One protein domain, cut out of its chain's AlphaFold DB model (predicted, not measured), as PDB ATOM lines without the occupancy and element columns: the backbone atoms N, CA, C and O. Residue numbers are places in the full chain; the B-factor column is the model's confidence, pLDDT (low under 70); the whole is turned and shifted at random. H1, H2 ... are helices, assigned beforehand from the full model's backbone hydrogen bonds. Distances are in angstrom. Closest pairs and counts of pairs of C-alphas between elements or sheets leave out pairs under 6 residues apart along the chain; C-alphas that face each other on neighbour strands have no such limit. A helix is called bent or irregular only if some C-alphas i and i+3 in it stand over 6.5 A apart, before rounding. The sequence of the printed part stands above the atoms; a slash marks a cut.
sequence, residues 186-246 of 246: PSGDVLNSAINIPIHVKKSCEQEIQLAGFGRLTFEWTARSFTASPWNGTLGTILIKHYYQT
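What this domain is: This is residues 186 to 246 of the 246 residues of an uncharacterized protein of Puccinia graminis f. sp. tritici (strain CRL 75-36-700-3 / race SCCL) (UniProt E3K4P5). The model shows two helices side by side, H2 and H1, folded into a hairpin whose ends are extended by long loops. The loop of residues 212 to 229 swings out past the first residue of H2 before folding back into it, and residues 186 to 198 make a loop at the other end of the pair, leading into H1. The printed part has 61 residues with two named helices, H1 then H2 along the chain, and no named strand. The class is all helix, though under half of the residues, 27 of 61, are in named elements. The whole is only just compact, close to loose, with a radius of gyration of the C-alphas of 12.3 A and spans of 34 by 24 by 22 A.

How they stand to each other: H2, residues 230 to 243, is the longest helix by residues, and it touches H1, residues 199 to 211, with 8 pairs of C-alphas within 8 A. Their closest C-alphas are those of Cys 205 and His 242, 6.2 A apart. Their centres are 11.7 A apart. They run opposite ways at a shallow tilt of 31 degrees, and together they form a helical hairpin. In H1 and H2 every O i to N i+4 pair is within hydrogen-bond range.

Where its parts are: H2 runs from C-alpha 230 at (165.194, -99.562, 197.061) to C-alpha 243 at (167.080, -89.261, 180.251), a length of 19.8 A. H1 begins with C-alpha 199 at (172.270, -96.639, 171.342) and measures 18.2 A from first to last C-alpha. Neither helix is bent.

The domain as a whole: The two C-alphas farthest apart are those of Ser 193 and Ala 228, at 34.2 A. The link from H1 to H2 is long, with 18 residues. The printed part has no cut and ends at residue 246, the chain's last residue. The mean pLDDT of the printed part is 87.2, and residues 192 to 195 and 245 to 246 are under 70.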
ATOM      1  N   PRO A 186     172.920-107.568 179.337       89.00
ATOM      2  CA  PRO A 186     172.299-106.447 178.649       89.00
ATOM      3  C   PRO A 186     171.006-106.879 177.967       89.00
ATOM      4  O   PRO A 186     170.793-108.063 177.683       89.00
ATOM      5  N   SER A 187     170.170-105.891 177.683       87.06
ATOM      6  CA  SER A 187     169.001-106.071 176.835       87.06
ATOM      7  C   SER A 187     169.403-106.006 175.361       87.06
ATOM      8  O   SER A 187     170.362-105.320 174.998       87.06
ATOM      9  N   GLY A 188     168.660-106.690 174.493       84.38
ATOM     10  CA  GLY A 188     168.807-106.603 173.036       84.38
ATOM     11  C   GLY A 188     168.714-105.161 172.510       84.38
ATOM     12  O   GLY A 188     168.004-104.316 173.063       84.38
ATOM     13  N   ASP A 189     169.479-104.840 171.468       83.94
ATOM     14  CA  ASP A 189     169.491-103.504 170.865       83.94
ATOM     15  C   ASP A 189     168.444-103.415 169.748       83.94
ATOM     16  O   ASP A 189     168.610-103.984 168.672       83.94
ATOM     17  N   VAL A 190     167.349-102.702 170.025       78.81
ATOM     18  CA  VAL A 190     166.221-102.523 169.102       78.81
ATOM     19  C   VAL A 190     166.328-101.164 168.417       78.81
ATOM     20  O   VAL A 190     166.305-100.128 169.079       78.81
ATOM     21  N   LEU A 191     166.398-101.150 167.086       70.62
ATOM     22  CA  LEU A 191     166.259 -99.923 166.299       70.62
ATOM     23  C   LEU A 191     164.774 -99.551 166.202       70.62
ATOM     24  O   LEU A 191     163.994-100.274 165.587       70.62
ATOM     25  N   ASN A 192     164.381 -98.424 166.799       68.31
ATOM     26  CA  ASN A 192     163.005 -97.930 166.777       68.31
ATOM     27  C   ASN A 192     162.962 -96.484 166.263       68.31
ATOM     28  O   ASN A 192     163.330 -95.555 166.976       68.31
ATOM     29  N   SER A 193     162.471 -96.281 165.040       67.81
ATOM     30  CA  SER A 193     162.369 -94.959 164.405       67.81
ATOM     31  C   SER A 193     161.400 -93.994 165.102       67.81
ATOM     32  O   SER A 193     161.515 -92.787 164.911       67.81
ATOM     33  N   ALA A 194     160.481 -94.491 165.937       65.19
ATOM     34  CA  ALA A 194     159.586 -93.665 166.749       65.19
ATOM     35  C   ALA A 194     160.201 -93.229 168.097       65.19
ATOM     36  O   ALA A 194     159.577 -92.467 168.835       65.19
ATOM     37  N   ILE A 195     161.403 -93.711 168.443       69.94
ATOM     38  CA  ILE A 195     162.104 -93.384 169.691       69.94
ATOM     39  C   ILE A 195     163.537 -92.964 169.354       69.94
ATOM     40  O   ILE A 195     164.435 -93.792 169.218       69.94
ATOM     41  N   ASN A 196     163.756 -91.652 169.246       73.50
ATOM     42  CA  ASN A 196     165.056 -91.055 168.936       73.50
ATOM     43  C   ASN A 196     166.005 -91.061 170.157       73.50
ATOM     44  O   ASN A 196     166.406 -90.009 170.645       73.50
ATOM     45  N   ILE A 197     166.320 -92.249 170.680       78.88
ATOM     46  CA  ILE A 197     167.256 -92.446 171.795       78.88
ATOM     47  C   ILE A 197     168.511 -93.139 171.246       78.88
ATOM     48  O   ILE A 197     168.428 -94.286 170.799       78.88
ATOM     49  N   PRO A 198     169.688 -92.486 171.264       84.12
ATOM     50  CA  PRO A 198     170.902 -93.085 170.722       84.12
ATOM     51  C   PRO A 198     171.333 -94.344 171.484       84.12
ATOM     52  O   PRO A 198     171.368 -94.366 172.716       84.12
ATOM     53  N   ILE A 199     171.778 -95.375 170.755       86.06
ATOM     54  CA  ILE A 199     172.270 -96.639 171.342       86.06
ATOM     55  C   ILE A 199     173.408 -96.393 172.351       86.06
ATOM     56  O   ILE A 199     173.496 -97.093 173.357       86.06
ATOM     57  N   HIS A 200     174.246 -95.368 172.147       88.12
ATOM     58  CA  HIS A 200     175.314 -95.038 173.096       88.12
ATOM     59  C   HIS A 200     174.781 -94.601 174.475       88.12
ATOM     60  O   HIS A 200     175.409 -94.923 175.482       88.12
ATOM     61  N   VAL A 201     173.610 -93.949 174.549       88.44
ATOM     62  CA  VAL A 201     172.965 -93.609 175.830       88.44
ATOM     63  C   VAL A 201     172.471 -94.881 176.515       88.44
ATOM     64  O   VAL A 201     172.730 -95.064 177.703       88.44
ATOM     65  N   LYS A 202     171.879 -95.824 175.763       90.81
ATOM     66  CA  LYS A 202     171.540 -97.152 176.301       90.81
ATOM     67  C   LYS A 202     172.771 -97.867 176.860       90.81
ATOM     68  O   LYS A 202     172.713 -98.331 177.991       90.81
ATOM     69  N   LYS A 203     173.896 -97.906 176.134       91.38
ATOM     70  CA  LYS A 203     175.134 -98.549 176.621       91.38
ATOM     71  C   LYS A 203     175.739 -97.856 177.841       91.38
ATOM     72  O   LYS A 203     176.174 -98.545 178.758       91.38
ATOM     73  N   SER A 204     175.703 -96.526 177.900       91.81
ATOM     74  CA  SER A 204     176.124 -95.757 179.080       91.81
ATOM     75  C   SER A 204     175.234 -96.054 180.299       91.81
ATOM     76  O   SER A 204     175.725 -96.298 181.400       91.81
ATOM     77  N   CYS A 205     173.916 -96.136 180.093       93.00
ATOM     78  CA  CYS A 205     172.954 -96.478 181.135       93.00
ATOM     79  C   CYS A 205     173.100 -97.937 181.607       93.00
ATOM     80  O   CYS A 205     173.187 -98.179 182.809       93.00
ATOM     81  N   GLU A 206     173.223 -98.903 180.687       93.88
ATOM     82  CA  GLU A 206     173.534-100.313 180.983       93.88
ATOM     83  C   GLU A 206     174.838-100.444 181.796       93.88
ATOM     84  O   GLU A 206     174.873-101.172 182.790       93.88
ATOM     85  N   GLN A 207     175.883 -99.686 181.444       91.94
ATOM     86  CA  GLN A 207     177.154 -99.667 182.173       91.94
ATOM     87  C   GLN A 207     177.017 -99.090 183.593       91.94
ATOM     88  O   GLN A 207     177.623 -99.618 184.528       91.94
ATOM     89  N   GLU A 208     176.231 -98.030 183.794       92.31
ATOM     90  CA  GLU A 208     176.008 -97.466 185.132       92.31
ATOM     91  C   GLU A 208     175.108 -98.343 186.011       92.31
ATOM     92  O   GLU A 208     175.394 -98.504 187.200       92.31
ATOM     93  N   ILE A 209     174.092 -98.987 185.428       94.00
ATOM     94  CA  ILE A 209     173.291-100.036 186.076       94.00
ATOM     95  C   ILE A 209     174.213-101.183 186.529       94.00
ATOM     96  O   ILE A 209     174.204-101.574 187.698       94.00
ATOM     97  N   GLN A 210     175.093-101.669 185.652       92.69
ATOM     98  CA  GLN A 210     176.083-102.684 186.005       92.69
ATOM     99  C   GLN A 210     177.029-102.212 187.135       92.69
ATOM    100  O   GLN A 210     177.248-102.935 188.109       92.69
ATOM    101  N   LEU A 211     177.573-100.989 187.059       89.62
ATOM    102  CA  LEU A 211     178.461-100.415 188.087       89.62
ATOM    103  C   LEU A 211     177.786-100.275 189.464       89.62
ATOM    104  O   LEU A 211     178.466-100.422 190.490       89.62
ATOM    105  N   ALA A 212     176.475-100.022 189.481       90.81
ATOM    106  CA  ALA A 212     175.634 -99.962 190.675       90.81
ATOM    107  C   ALA A 212     175.291-101.344 191.271       90.81
ATOM    108  O   ALA A 212     174.692-101.402 192.341       90.81
ATOM    109  N   GLY A 213     175.717-102.448 190.643       91.88
ATOM    110  CA  GLY A 213     175.625-103.803 191.202       91.88
ATOM    111  C   GLY A 213     174.483-104.660 190.665       91.88
ATOM    112  O   GLY A 213     174.298-105.781 191.134       91.88
ATOM    113  N   PHE A 214     173.712-104.163 189.699       93.75
ATOM    114  CA  PHE A 214     172.624-104.923 189.091       93.75
ATOM    115  C   PHE A 214     173.164-105.954 188.086       93.75
ATOM    116  O   PHE A 214     174.098-105.672 187.336       93.75
ATOM    117  N   GLY A 215     172.551-107.142 188.038       92.62
ATOM    118  CA  GLY A 215     172.887-108.198 187.065       92.62
ATOM    119  C   GLY A 215     172.134-108.107 185.729       92.62
ATOM    120  O   GLY A 215     172.497-108.785 184.772       92.62
ATOM    121  N   ARG A 216     171.079-107.289 185.658       94.50
ATOM    122  CA  ARG A 216     170.267-106.967 184.467       94.50
ATOM    123  C   ARG A 216     169.345-105.790 184.793       94.50
ATOM    124  O   ARG A 216     169.140-105.489 185.969       94.50
ATOM    125  N   LEU A 217     168.732-105.181 183.782       94.94
ATOM    126  CA  LEU A 217     167.623-104.250 183.994       94.94
ATOM    127  C   LEU A 217     166.306-105.021 184.236       94.94
ATOM    128  O   LEU A 217     165.887-105.843 183.425       94.94
ATOM    129  N   THR A 218     165.656-104.769 185.372       94.75
ATOM    130  CA  THR A 218     164.313-105.260 185.739       94.75
ATOM    131  C   THR A 218     163.800-104.459 186.936       94.75
ATOM    132  O   THR A 218     164.617-103.923 187.681       94.75
ATOM    133  N   PHE A 219     162.490-104.400 187.165       94.69
ATOM    134  CA  PHE A 219     161.913-103.800 188.369       94.69
ATOM    135  C   PHE A 219     161.289-104.863 189.280       94.69
ATOM    136  O   PHE A 219     160.860-105.930 188.843       94.69
ATOM    137  N   GLU A 220     161.189-104.549 190.566       94.44
ATOM    138  CA  GLU A 220     160.299-105.235 191.495       94.44
ATOM    139  C   GLU A 220     158.850-104.827 191.185       94.44
ATOM    140  O   GLU A 220     158.327-103.852 191.728       94.44
ATOM    141  N   TRP A 221     158.209-105.564 190.275       91.94
ATOM    142  CA  TRP A 221     156.845-105.295 189.799       91.94
ATOM    143  C   TRP A 221     155.759-105.444 190.878       91.94
ATOM    144  O   TRP A 221     154.660-104.925 190.721       91.94
ATOM    145  N   THR A 222     156.061-106.154 191.967       89.81
ATOM    146  CA  THR A 222     155.166-106.399 193.110       89.81
ATOM    147  C   THR A 222     155.284-105.349 194.220       89.81
ATOM    148  O   THR A 222     154.591-105.451 195.234       89.81
ATOM    149  N   ALA A 223     156.159-104.350 194.068       89.56
ATOM    150  CA  ALA A 223     156.322-103.283 195.049       89.56
ATOM    151  C   ALA A 223     155.063-102.400 195.132       89.56
ATOM    152  O   ALA A 223     154.497-102.009 194.113       89.56
ATOM    153  N   ARG A 224     154.658-102.012 196.351       88.31
ATOM    154  CA  ARG A 224     153.460-101.170 196.586       88.31
ATOM    155  C   ARG A 224     153.527 -99.796 195.907       88.31
ATOM    156  O   ARG A 224     152.496 -99.182 195.658       88.31
ATOM    157  N   SER A 225     154.732 -99.298 195.648       87.12
ATOM    158  CA  SER A 225     154.997 -98.121 194.823       87.12
ATOM    159  C   SER A 225     156.419 -98.197 194.265       87.12
ATOM    160  O   SER A 225     157.253 -98.965 194.752       87.12
ATOM    161  N   PHE A 226     156.730 -97.352 193.281       84.31
ATOM    162  CA  PHE A 226     158.084 -97.243 192.733       84.31
ATOM    163  C   PHE A 226     159.126 -96.837 193.792       84.31
ATOM    164  O   PHE A 226     160.251 -97.326 193.773       84.31
ATOM    165  N   THR A 227     158.750 -95.973 194.739       85.06
ATOM    166  CA  THR A 227     159.635 -95.466 195.802       85.06
ATOM    167  C   THR A 227     159.720 -96.375 197.028       85.06
ATOM    168  O   THR A 227     160.663 -96.244 197.802       85.06
ATOM    169  N   ALA A 228     158.781 -97.312 197.206       90.25
ATOM    170  CA  ALA A 228     158.808 -98.282 198.302       90.25
ATOM    171  C   ALA A 228     159.880 -99.375 198.127       90.25
ATOM    172  O   ALA A 228     160.209-100.060 199.091       90.25
ATOM    173  N   SER A 229     160.420 -99.541 196.914       93.75
ATOM    174  CA  SER A 229     161.468-100.513 196.601       93.75
ATOM    175  C   SER A 229     162.820 -99.813 196.404       93.75
ATOM    176  O   SER A 229     162.963 -99.030 195.457       93.75
ATOM    177  N   PRO A 230     163.842-100.100 197.239       93.12
ATOM    178  CA  PRO A 230     165.194 -99.562 197.061       93.12
ATOM    179  C   PRO A 230     165.806 -99.907 195.694       93.12
ATOM    180  O   PRO A 230     166.511 -99.084 195.105       93.12
ATOM    181  N   TRP A 231     165.484-101.091 195.162       94.50
ATOM    182  CA  TRP A 231     165.894-101.556 193.836       94.50
ATOM    183  C   TRP A 231     165.313-100.655 192.736       94.50
ATOM    184  O   TRP A 231     166.058-100.104 191.921       94.50
ATOM    185  N   ASN A 232     163.994-100.422 192.763       95.19
ATOM    186  CA  ASN A 232     163.313 -99.564 191.787       95.19
ATOM    187  C   ASN A 232     163.779 -98.106 191.885       95.19
ATOM    188  O   ASN A 232     164.129 -97.515 190.865       95.19
ATOM    189  N   GLY A 233     163.856 -97.538 193.095       94.06
ATOM    190  CA  GLY A 233     164.321 -96.163 193.307       94.06
ATOM    191  C   GLY A 233     165.753 -95.925 192.809       94.06
ATOM    192  O   GLY A 233     166.031 -94.904 192.171       94.06
ATOM    193  N   THR A 234     166.648 -96.896 193.015       93.38
ATOM    194  CA  THR A 234     168.032 -96.818 192.525       93.38
ATOM    195  C   THR A 234     168.089 -96.888 190.995       93.38
ATOM    196  O   THR A 234     168.722 -96.034 190.374       93.38
ATOM    197  N   LEU A 235     167.379 -97.833 190.363       94.50
ATOM    198  CA  LEU A 235     167.294 -97.902 188.897       94.50
ATOM    199  C   LEU A 235     166.659 -96.647 188.292       94.50
ATOM    200  O   LEU A 235     167.173 -96.122 187.309       94.50
ATOM    201  N   GLY A 236     165.584 -96.130 188.893       93.00
ATOM    202  CA  GLY A 236     164.925 -94.896 188.464       93.00
ATOM    203  C   GLY A 236     165.866 -93.697 188.484       93.00
ATOM    204  O   GLY A 236     165.898 -92.932 187.526       93.00
ATOM    205  N   THR A 237     166.696 -93.580 189.522       92.94
ATOM    206  CA  THR A 237     167.720 -92.529 189.619       92.94
ATOM    207  C   THR A 237     168.717 -92.599 188.457       92.94
ATOM    208  O   THR A 237     169.044 -91.571 187.865       92.94
ATOM    209  N   ILE A 238     169.161 -93.803 188.081       94.12
ATOM    210  CA  ILE A 238     170.078 -93.996 186.947       94.12
ATOM    211  C   ILE A 238     169.360 -93.697 185.621       94.12
ATOM    212  O   ILE A 238     169.848 -92.902 184.824       94.12
ATOM    213  N   LEU A 239     168.172 -94.260 185.392       92.75
ATOM    214  CA  LEU A 239     167.401 -94.063 184.158       92.75
ATOM    215  C   LEU A 239     167.059 -92.581 183.920       92.75
ATOM    216  O   LEU A 239     167.242 -92.083 182.813       92.75
ATOM    217  N   ILE A 240     166.649 -91.849 184.961       90.62
ATOM    218  CA  ILE A 240     166.367 -90.406 184.885       90.62
ATOM    219  C   ILE A 240     167.649 -89.600 184.620       90.62
ATOM    220  O   ILE A 240     167.620 -88.641 183.853       90.62
ATOM    221  N   LYS A 241     168.799 -89.997 185.179       90.62
ATOM    222  CA  LYS A 241     170.087 -89.356 184.870       90.62
ATOM    223  C   LYS A 241     170.463 -89.492 183.386       90.62
ATOM    224  O   LYS A 241     171.013 -88.547 182.825       90.62
ATOM    225  N   HIS A 242     170.187 -90.633 182.752       87.62
ATOM    226  CA  HIS A 242     170.441 -90.830 181.313       87.62
ATOM    227  C   HIS A 242     169.352 -90.216 180.423       87.62
ATOM    228  O   HIS A 242     169.662 -89.794 179.316       87.62
ATOM    229  N   TYR A 243     168.124 -90.046 180.923       84.06
ATOM    230  CA  TYR A 243     167.080 -89.261 180.251       84.06
ATOM    231  C   TYR A 243     167.494 -87.797 180.011       84.06
ATOM    232  O   TYR A 243     167.165 -87.223 178.983       84.06
ATOM    233  N   TYR A 244     168.264 -87.188 180.918       73.56
ATOM    234  CA  TYR A 244     168.816 -85.838 180.718       73.56
ATOM    235  C   TYR A 244     170.101 -85.804 179.860       73.56
ATOM    236  O   TYR A 244     170.804 -84.796 179.851       73.56
ATOM    237  N   GLN A 245     170.431 -86.902 179.169       66.00
ATOM    238  CA  GLN A 245     171.577 -87.028 178.253       66.00
ATOM    239  C   GLN A 245     171.164 -87.465 176.830       66.00
ATOM    240  O   GLN A 245     172.042 -87.681 175.995       66.00
ATOM    241  N   THR A 246     169.858 -87.602 176.559       58.19
ATOM    242  CA  THR A 246     169.276 -87.808 175.217       58.19
ATOM    243  C   THR A 246     168.875 -86.484 174.582       58.19
ATOM    244  O   THR A 246     169.266 -86.264 173.419       58.19
TER     245      THR A 246